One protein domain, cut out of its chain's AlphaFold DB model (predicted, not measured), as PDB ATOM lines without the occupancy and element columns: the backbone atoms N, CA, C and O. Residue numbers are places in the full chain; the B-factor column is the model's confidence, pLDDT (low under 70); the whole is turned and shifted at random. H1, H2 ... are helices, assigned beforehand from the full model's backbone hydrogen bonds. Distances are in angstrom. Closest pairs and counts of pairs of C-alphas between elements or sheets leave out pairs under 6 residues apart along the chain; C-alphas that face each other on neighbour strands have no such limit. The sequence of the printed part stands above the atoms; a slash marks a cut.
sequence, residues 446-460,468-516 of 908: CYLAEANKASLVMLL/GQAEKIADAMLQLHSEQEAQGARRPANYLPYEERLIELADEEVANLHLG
ATOM      1  N   CYS A 446      59.224  94.122  36.960       85.75
ATOM      2  CA  CYS A 446      60.134  94.519  38.029       85.75
ATOM      3  C   CYS A 446      61.595  94.189  37.688       85.75
ATOM      4  O   CYS A 446      62.455  95.055  37.776       85.75
ATOM      5  N   TYR A 447      61.893  92.980  37.201       89.81
ATOM      6  CA  TYR A 447      63.264  92.646  36.785       89.81
ATOM      7  C   TYR A 447      63.743  93.469  35.583       89.81
ATOM      8  O   TYR A 447      64.927  93.788  35.492       89.81
ATOM      9  N   LEU A 448      62.844  93.807  34.653       92.88
ATOM     10  CA  LEU A 448      63.157  94.695  33.534       92.88
ATOM     11  C   LEU A 448      63.501  96.105  34.029       92.88
ATOM     12  O   LEU A 448      64.467  96.695  33.550       92.88
ATOM     13  N   ALA A 449      62.750  96.613  35.006       91.75
ATOM     14  CA  ALA A 449      63.025  97.878  35.670       91.75
ATOM     15  C   ALA A 449      64.410  97.874  36.329       91.75
ATOM     16  O   ALA A 449      65.201  98.774  36.065       91.75
ATOM     17  N   GLU A 450      64.744  96.846  37.112       94.31
ATOM     18  CA  GLU A 450      66.066  96.715  37.745       94.31
ATOM     19  C   GLU A 450      67.199  96.661  36.711       94.31
ATOM     20  O   GLU A 450      68.176  97.401  36.821       94.31
ATOM     21  N   ALA A 451      67.044  95.868  35.645       96.81
ATOM     22  CA  ALA A 451      68.030  95.801  34.565       96.81
ATOM     23  C   ALA A 451      68.226  97.155  33.863       96.81
ATOM     24  O   ALA A 451      69.348  97.512  33.497       96.81
ATOM     25  N   ASN A 452      67.152  97.929  33.686       96.94
ATOM     26  CA  ASN A 452      67.226  99.278  33.130       96.94
ATOM     27  C   ASN A 452      67.866 100.277  34.102       96.94
ATOM     28  O   ASN A 452      68.673 101.082  33.652       96.94
ATOM     29  N   LYS A 453      67.598 100.191  35.414       96.81
ATOM     30  CA  LYS A 453      68.267 101.040  36.419       96.81
ATOM     31  C   LYS A 453      69.774 100.805  36.394       96.81
ATOM     32  O   LYS A 453      70.537 101.761  36.324       96.81
ATOM     33  N   ALA A 454      70.191  99.536  36.379       98.00
ATOM     34  CA  ALA A 454      71.604  99.170  36.323       98.00
ATOM     35  C   ALA A 454      72.259  99.656  35.026       98.00
ATOM     36  O   ALA A 454      73.382 100.151  35.042       98.00
ATOM     37  N   SER A 455      71.526  99.569  33.910       98.00
ATOM     38  CA  SER A 455      71.997 100.091  32.625       98.00
ATOM     39  C   SER A 455      72.190 101.605  32.666       98.00
ATOM     40  O   SER A 455      73.215 102.076  32.201       98.00
ATOM     41  N   LEU A 456      71.254 102.360  33.248       98.12
ATOM     42  CA  LEU A 456      71.367 103.816  33.345       98.12
ATOM     43  C   LEU A 456      72.560 104.256  34.201       98.12
ATOM     44  O   LEU A 456      73.305 105.140  33.792       98.12
ATOM     45  N   VAL A 457      72.745 103.615  35.360       98.12
ATOM     46  CA  VAL A 457      73.889 103.869  36.249       98.12
ATOM     47  C   VAL A 457      75.202 103.655  35.493       98.12
ATOM     48  O   VAL A 457      76.019 104.567  35.442       98.12
ATOM     49  N   MET A 458      75.366 102.502  34.837       98.00
ATOM     50  CA  MET A 458      76.584 102.199  34.078       98.00
ATOM     51  C   MET A 458      76.791 103.151  32.891       98.00
ATOM     52  O   MET A 458      77.906 103.606  32.667       98.00
ATOM     53  N   LEU A 459      75.734 103.504  32.148       98.25
ATOM     54  CA  LEU A 459      75.857 104.433  31.017       98.25
ATOM     55  C   LEU A 459      76.361 105.815  31.460       98.25
ATOM     56  O   LEU A 459      77.129 106.435  30.726       98.25
ATOM     57  N   LEU A 460      75.939 106.291  32.638       97.81
ATOM     58  CA  LEU A 460      76.455 107.536  33.203       97.81
ATOM     59  C   LEU A 460      77.910 107.384  33.668       97.81
ATOM     60  O   LEU A 460      78.724 108.264  33.400       97.81
ATOM     61  N   GLY A 468      72.540 115.210  32.919       94.69
ATOM     62  CA  GLY A 468      71.206 115.754  32.663       94.69
ATOM     63  C   GLY A 468      70.319 114.749  31.928       94.69
ATOM     64  O   GLY A 468      69.159 114.559  32.294       94.69
ATOM     65  N   GLN A 469      70.882 114.033  30.951       95.44
ATOM     66  CA  GLN A 469      70.217 112.902  30.303       95.44
ATOM     67  C   GLN A 469      69.885 111.796  31.307       95.44
ATOM     68  O   GLN A 469      68.776 111.261  31.291       95.44
ATOM     69  N   ALA A 470      70.819 111.466  32.204       96.06
ATOM     70  CA  ALA A 470      70.611 110.430  33.207       96.06
ATOM     71  C   ALA A 470      69.487 110.779  34.196       96.06
ATOM     72  O   ALA A 470      68.627 109.938  34.448       96.06
ATOM     73  N   GLU A 471      69.452 112.014  34.702       95.12
ATOM     74  CA  GLU A 471      68.377 112.528  35.569       95.12
ATOM     75  C   GLU A 471      67.010 112.433  34.882       95.12
ATOM     76  O   GLU A 471      66.068 111.858  35.427       95.12
ATOM     77  N   LYS A 472      66.930 112.884  33.628       95.31
ATOM     78  CA  LYS A 472      65.703 112.838  32.823       95.31
ATOM     79  C   LYS A 472      65.196 111.411  32.590       95.31
ATOM     80  O   LYS A 472      63.997 111.153  32.700       95.31
ATOM     81  N   ILE A 473      66.094 110.469  32.290       96.31
ATOM     82  CA  ILE A 473      65.737 109.049  32.142       96.31
ATOM     83  C   ILE A 473      65.285 108.470  33.489       96.31
ATOM     84  O   ILE A 473      64.290 107.742  33.537       96.31
ATOM     85  N   ALA A 474      65.988 108.784  34.580       95.62
ATOM     86  CA  ALA A 474      65.655 108.297  35.915       95.62
ATOM     87  C   ALA A 474      64.259 108.763  36.353       95.62
ATOM     88  O   ALA A 474      63.470 107.941  36.830       95.62
ATOM     89  N   ASP A 475      63.918 110.031  36.115       93.81
ATOM     90  CA  ASP A 475      62.598 110.597  36.399       93.81
ATOM     91  C   ASP A 475      61.490 109.920  35.594       93.81
ATOM     92  O   ASP A 475      60.491 109.475  36.168       93.81
ATOM     93  N   ALA A 476      61.686 109.750  34.283       94.38
ATOM     94  CA  ALA A 476      60.728 109.046  33.433       94.38
ATOM     95  C   ALA A 476      60.514 107.596  33.906       94.38
ATOM     96  O   ALA A 476      59.382 107.106  33.954       94.38
ATOM     97  N   MET A 477      61.584 106.908  34.320       93.62
ATOM     98  CA  MET A 477      61.504 105.562  34.888       93.62
ATOM     99  C   MET A 477      60.756 105.542  36.224       93.62
ATOM    100  O   MET A 477      59.917 104.666  36.431       93.62
ATOM    101  N   LEU A 478      61.031 106.479  37.136       91.19
ATOM    102  CA  LEU A 478      60.334 106.586  38.422       91.19
ATOM    103  C   LEU A 478      58.841 106.853  38.226       91.19
ATOM    104  O   LEU A 478      58.012 106.182  38.848       91.19
ATOM    105  N   GLN A 479      58.496 107.766  37.318       90.44
ATOM    106  CA  GLN A 479      57.112 108.049  36.968       90.44
ATOM    107  C   GLN A 479      56.432 106.810  36.378       90.44
ATOM    108  O   GLN A 479      55.389 106.401  36.892       90.44
ATOM    109  N   LEU A 480      57.052 106.148  35.392       89.88
ATOM    110  CA  LEU A 480      56.540 104.905  34.812       89.88
ATOM    111  C   LEU A 480      56.290 103.851  35.893       89.88
ATOM    112  O   LEU A 480      55.202 103.285  35.966       89.88
ATOM    113  N   HIS A 481      57.268 103.597  36.761       86.50
ATOM    114  CA  HIS A 481      57.119 102.617  37.834       86.50
ATOM    115  C   HIS A 481      55.964 102.977  38.779       86.50
ATOM    116  O   HIS A 481      55.171 102.096  39.104       86.50
ATOM    117  N   SER A 482      55.808 104.252  39.148       82.75
ATOM    118  CA  SER A 482      54.710 104.707  40.016       82.75
ATOM    119  C   SER A 482      53.323 104.518  39.385       82.75
ATOM    120  O   SER A 482      52.395 104.055  40.050       82.75
ATOM    121  N   GLU A 483      53.175 104.777  38.080       81.75
ATOM    122  CA  GLU A 483      51.923 104.551  37.342       81.75
ATOM    123  C   GLU A 483      51.542 103.063  37.324       81.75
ATOM    124  O   GLU A 483      50.367 102.695  37.379       81.75
ATOM    125  N   GLN A 484      52.547 102.190  37.276       72.88
ATOM    126  CA  GLN A 484      52.407 100.736  37.169       72.88
ATOM    127  C   GLN A 484      52.108 100.045  38.512       72.88
ATOM    128  O   GLN A 484      51.810  98.840  38.545       72.88
ATOM    129  N   GLU A 485      52.178 100.788  39.619       67.19
ATOM    130  CA  GLU A 485      51.726 100.360  40.946       67.19
ATOM    131  C   GLU A 485      50.216 100.566  41.156       67.19
ATOM    132  O   GLU A 485      49.642  99.975  42.074       67.19
ATOM    133  N   ALA A 486      49.543 101.336  40.291       66.06
ATOM    134  CA  ALA A 486      48.102 101.556  40.362       66.06
ATOM    135  C   ALA A 486      47.287 100.299  39.991       66.06
ATOM    136  O   ALA A 486      47.644  99.511  39.110       66.06
ATOM    137  N   GLN A 487      46.142 100.110  40.654       44.69
ATOM    138  CA  GLN A 487      45.270  98.953  40.443       44.69
ATOM    139  C   GLN A 487      44.708  98.951  39.008       44.69
ATOM    140  O   GLN A 487      44.067  99.907  38.582       44.69
ATOM    141  N   GLY A 488      44.953  97.873  38.255       52.75
ATOM    142  CA  GLY A 488      44.519  97.741  36.856       52.75
ATOM    143  C   GLY A 488      45.477  98.331  35.810       52.75
ATOM    144  O   GLY A 488      45.176  98.253  34.617       52.75
ATOM    145  N   ALA A 489      46.630  98.876  36.217       65.75
ATOM    146  CA  ALA A 489      47.645  99.365  35.288       65.75
ATOM    147  C   ALA A 489      48.202  98.228  34.413       65.75
ATOM    148  O   ALA A 489      48.558  97.147  34.892       65.75
ATOM    149  N   ARG A 490      48.283  98.466  33.100       64.81
ATOM    150  CA  ARG A 490      48.825  97.492  32.149       64.81
ATOM    151  C   ARG A 490      50.349  97.545  32.171       64.81
ATOM    152  O   ARG A 490      50.939  98.515  31.702       64.81
ATOM    153  N   ARG A 491      50.984  96.480  32.661       76.00
ATOM    154  CA  ARG A 491      52.449  96.397  32.705       76.00
ATOM    155  C   ARG A 491      53.060  95.985  31.362       76.00
ATOM    156  O   ARG A 491      52.580  95.003  30.783       76.00
ATOM    157  N   PRO A 492      54.089  96.688  30.840       76.00
ATOM    158  CA  PRO A 492      54.862  96.231  29.699       76.00
ATOM    159  C   PRO A 492      55.407  94.827  29.947       76.00
ATOM    160  O   PRO A 492      56.100  94.566  30.928       76.00
ATOM    161  N   ALA A 493      55.097  93.913  29.031       71.38
ATOM    162  CA  ALA A 493      55.593  92.537  29.068       71.38
ATOM    163  C   ALA A 493      56.923  92.372  28.300       71.38
ATOM    164  O   ALA A 493      57.408  91.258  28.110       71.38
ATOM    165  N   ASN A 494      57.474  93.470  27.786       83.62
ATOM    166  CA  ASN A 494      58.629  93.539  26.900       83.62
ATOM    167  C   ASN A 494      59.206  94.964  26.901       83.62
ATOM    168  O   ASN A 494      58.566  95.907  27.356       83.62
ATOM    169  N   TYR A 495      60.415  95.107  26.357       90.50
ATOM    170  CA  TYR A 495      61.129  96.382  26.363       90.50
ATOM    171  C   TYR A 495      60.529  97.469  25.449       90.50
ATOM    172  O   TYR A 495      60.517  98.620  25.848       90.50
ATOM    173  N   LEU A 496      59.999  97.147  24.259       91.50
ATOM    174  CA  LEU A 496      59.544  98.204  23.331       91.50
ATOM    175  C   LEU A 496      58.413  99.077  23.908       91.50
ATOM    176  O   LEU A 496      58.575 100.285  23.919       91.50
ATOM    177  N   PRO A 497      57.332  98.525  24.491       91.31
ATOM    178  CA  PRO A 497      56.312  99.342  25.148       91.31
ATOM    179  C   PRO A 497      56.804 100.018  26.431       91.31
ATOM    180  O   PRO A 497      56.184 100.969  26.891       91.31
ATOM    181  N   TYR A 498      57.879  99.507  27.045       92.06
ATOM    182  CA  TYR A 498      58.537 100.187  28.159       92.06
ATOM    183  C   TYR A 498      59.227 101.462  27.653       92.06
ATOM    184  O   TYR A 498      59.009 102.530  28.208       92.06
ATOM    185  N   GLU A 499      59.993 101.360  26.565       94.56
ATOM    186  CA  GLU A 499      60.669 102.485  25.910       94.56
ATOM    187  C   GLU A 499      59.688 103.497  25.311       94.56
ATOM    188  O   GLU A 499      59.812 104.682  25.597       94.56
ATOM    189  N   GLU A 500      58.668 103.043  24.572       93.38
ATOM    190  CA  GLU A 500      57.592 103.901  24.049       93.38
ATOM    191  C   GLU A 500      56.982 104.746  25.173       93.38
ATOM    192  O   GLU A 500      56.802 105.952  25.025       93.38
ATOM    193  N   ARG A 501      56.735 104.133  26.338       92.69
ATOM    194  CA  ARG A 501      56.184 104.849  27.485       92.69
ATOM    195  C   ARG A 501      57.180 105.823  28.119       92.69
ATOM    196  O   ARG A 501      56.752 106.878  28.571       92.69
ATOM    197  N   LEU A 502      58.477 105.513  28.153       94.12
ATOM    198  CA  LEU A 502      59.485 106.478  28.609       94.12
ATOM    199  C   LEU A 502      59.546 107.701  27.687       94.12
ATOM    200  O   LEU A 502      59.578 108.824  28.185       94.12
ATOM    201  N   ILE A 503      59.503 107.491  26.367       95.94
ATOM    202  CA  ILE A 503      59.491 108.573  25.371       95.94
ATOM    203  C   ILE A 503      58.244 109.450  25.547       95.94
ATOM    204  O   ILE A 503      58.346 110.670  25.518       95.94
ATOM    205  N   GLU A 504      57.071 108.853  25.791       94.38
ATOM    206  CA  GLU A 504      55.836 109.602  26.081       94.38
ATOM    207  C   GLU A 504      55.905 110.437  27.370       94.38
ATOM    208  O   GLU A 504      55.229 111.462  27.471       94.38
ATOM    209  N   LEU A 505      56.647 109.970  28.377       93.81
ATOM    210  CA  LEU A 505      56.795 110.645  29.668       93.81
ATOM    211  C   LEU A 505      57.822 111.783  29.632       93.81
ATOM    212  O   LEU A 505      57.741 112.697  30.450       93.81
ATOM    213  N   ALA A 506      58.763 111.727  28.693       94.00
ATOM    214  CA  ALA A 506      59.801 112.726  28.491       94.00
ATOM    215  C   ALA A 506      59.885 113.102  27.000       94.00
ATOM    216  O   ALA A 506      59.043 113.857  26.515       94.00
ATOM    217  N   ASP A 507      60.892 112.602  26.279       94.00
ATOM    218  CA  ASP A 507      61.056 112.753  24.831       94.00
ATOM    219  C   ASP A 507      62.010 111.686  24.263       94.00
ATOM    220  O   ASP A 507      62.459 110.793  24.978       94.00
ATOM    221  N   GLU A 508      62.321 111.767  22.965       95.75
ATOM    222  CA  GLU A 508      63.136 110.786  22.232       95.75
ATOM    223  C   GLU A 508      64.532 110.556  22.847       95.75
ATOM    224  O   GLU A 508      65.112 109.484  22.691       95.75
ATOM    225  N   GLU A 509      65.080 111.534  23.571       94.12
ATOM    226  CA  GLU A 509      66.424 111.449  24.147       94.12
ATOM    227  C   GLU A 509      66.545 110.320  25.178       94.12
ATOM    228  O   GLU A 509      67.603 109.700  25.305       94.12
ATOM    229  N   VAL A 510      65.450 109.975  25.868       95.38
ATOM    230  CA  VAL A 510      65.454 108.890  26.865       95.38
ATOM    231  C   VAL A 510      65.655 107.506  26.247       95.38
ATOM    232  O   VAL A 510      66.032 106.567  26.952       95.38
ATOM    233  N   ALA A 511      65.482 107.370  24.926       94.56
ATOM    234  CA  ALA A 511      65.806 106.149  24.190       94.56
ATOM    235  C   ALA A 511      67.313 105.828  24.220       94.56
ATOM    236  O   ALA A 511      67.701 104.675  24.013       94.56
ATOM    237  N   ASN A 512      68.173 106.795  24.578       96.00
ATOM    238  CA  ASN A 512      69.595 106.546  24.840       96.00
ATOM    239  C   ASN A 512      69.829 105.547  25.985       96.00
ATOM    240  O   ASN A 512      70.894 104.937  26.062       96.00
ATOM    241  N   LEU A 513      68.813 105.255  26.806       96.38
ATOM    242  CA  LEU A 513      68.836 104.113  27.718       96.38
ATOM    243  C   LEU A 513      69.159 102.790  26.989       96.38
ATOM    244  O   LEU A 513      69.717 101.874  27.596       96.38
ATOM    245  N   HIS A 514      68.827 102.632  25.702       96.31
ATOM    246  CA  HIS A 514      69.118 101.417  24.926       96.31
ATOM    247  C   HIS A 514      70.548 101.332  24.366       96.31
ATOM    248  O   HIS A 514      70.889 100.318  23.748       96.31
ATOM    249  N   LEU A 515      71.398 102.346  24.574       95.62
ATOM    250  CA  LEU A 515      72.756 102.377  24.025       95.62
ATOM    251  C   LEU A 515      73.548 101.116  24.388       95.62
ATOM    252  O   LEU A 515      73.601 100.674  25.533       95.62
ATOM    253  N   GLY A 516      74.138 100.507  23.360       93.38
ATOM    254  CA  GLY A 516      74.954  99.302  23.474       93.38
ATOM    255  C   GLY A 516      74.223  98.005  23.841       93.38
ATOM    256  O   GLY A 516      74.875  96.968  23.961       93.38
TER     257      GLY A 516
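AT A GLANCE: This is residues 446 to 460 and 468 to 516 of the 908 residues of the protein "Argininosuccinate lyase" of Chromatiales bacterium (UniProt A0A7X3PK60). Two pairs of helices cross in two layers: H1 and H2 lie side by side, running opposite ways, and the shorter helical hairpin of H3 and H4 packs crosswise over them, mainly on H2, with H4 also on H1. The link from H2 to H3 swings out past one end of this body, and its residues 485 to 490 stick out free. The printed part has 64 residues with four named helices, H1, H2, H3 and H4 in chain order, and no named strand; its class is all helix. It is compact, with a radius of gyration of the C-alphas of 11.0 A, and elongated in outline, spanning 33 by 22 by 17 A.

IN THESE COORDINATES: H1, residues 446 to 460, begins at C-alpha 446, (60.134, 94.519, 38.029), and is 21.4 A long from first to last C-alpha. After the cut comes H2, residues 468 to 483, the longest helix with 16 residues and 22.8 A; its C-alpha 468 is at (71.206, 115.754, 32.663). H3, residues 495 to 505, is 15.3 A long. H4, residues 508 to 514, is 11.4 A long and ends at C-alpha 514, (69.118, 101.417, 24.926).

HOW THE PARTS SIT: H1 and H2 touch at a shallow tilt of 10 degrees, opposite ways; their closest C-alphas, those of Leu 460 and Ala 470, are 6.5 A apart. H3 touches H2 about perpendicular, at 76 degrees, with residues 473 to 480 of H2 alone; the closest C-alphas, of Ala 476 and Leu 502, are 5.6 A apart. H4 touches H2 about perpendicular, at 86 degrees, with residues 469 to 473 of H2 alone; the closest C-alphas, of Ile 473 and Val 510, are 5.3 A apart. H3 and H4 form a helical hairpin and touch at a shallow tilt of 31 degrees, opposite ways, with the C-alphas of Ile 503 and Val 510 closest at 6.2 A. H4 also touches H1, about perpendicular at 80 degrees, with the C-alphas of Leu 456 and Leu 513 closest at 6.2 A. H1 and H3 are close but not clearly touching; their closest C-alphas, of Leu 448 and Tyr 495, are 7.6 A apart. In H1, H2 and H3 every O i to N i+4 pair is within hydrogen-bond range; in H4 0 of 3 are, while 4 of 4 O i to N i+3 pairs are.

THE WHOLE: The two C-alphas farthest apart are those of Gln 487 and Gly 516, 34.2 A. Residues 461 to 467 are not printed, and C-alphas 460 and 468 are 9.8 A apart across the cut. The link from H2 to H3, 11 residues, is long; that from H3 to H4, 2 residues, is tight. The mean pLDDT of the printed part is 89.3, and residues 485 to 490 are under 70.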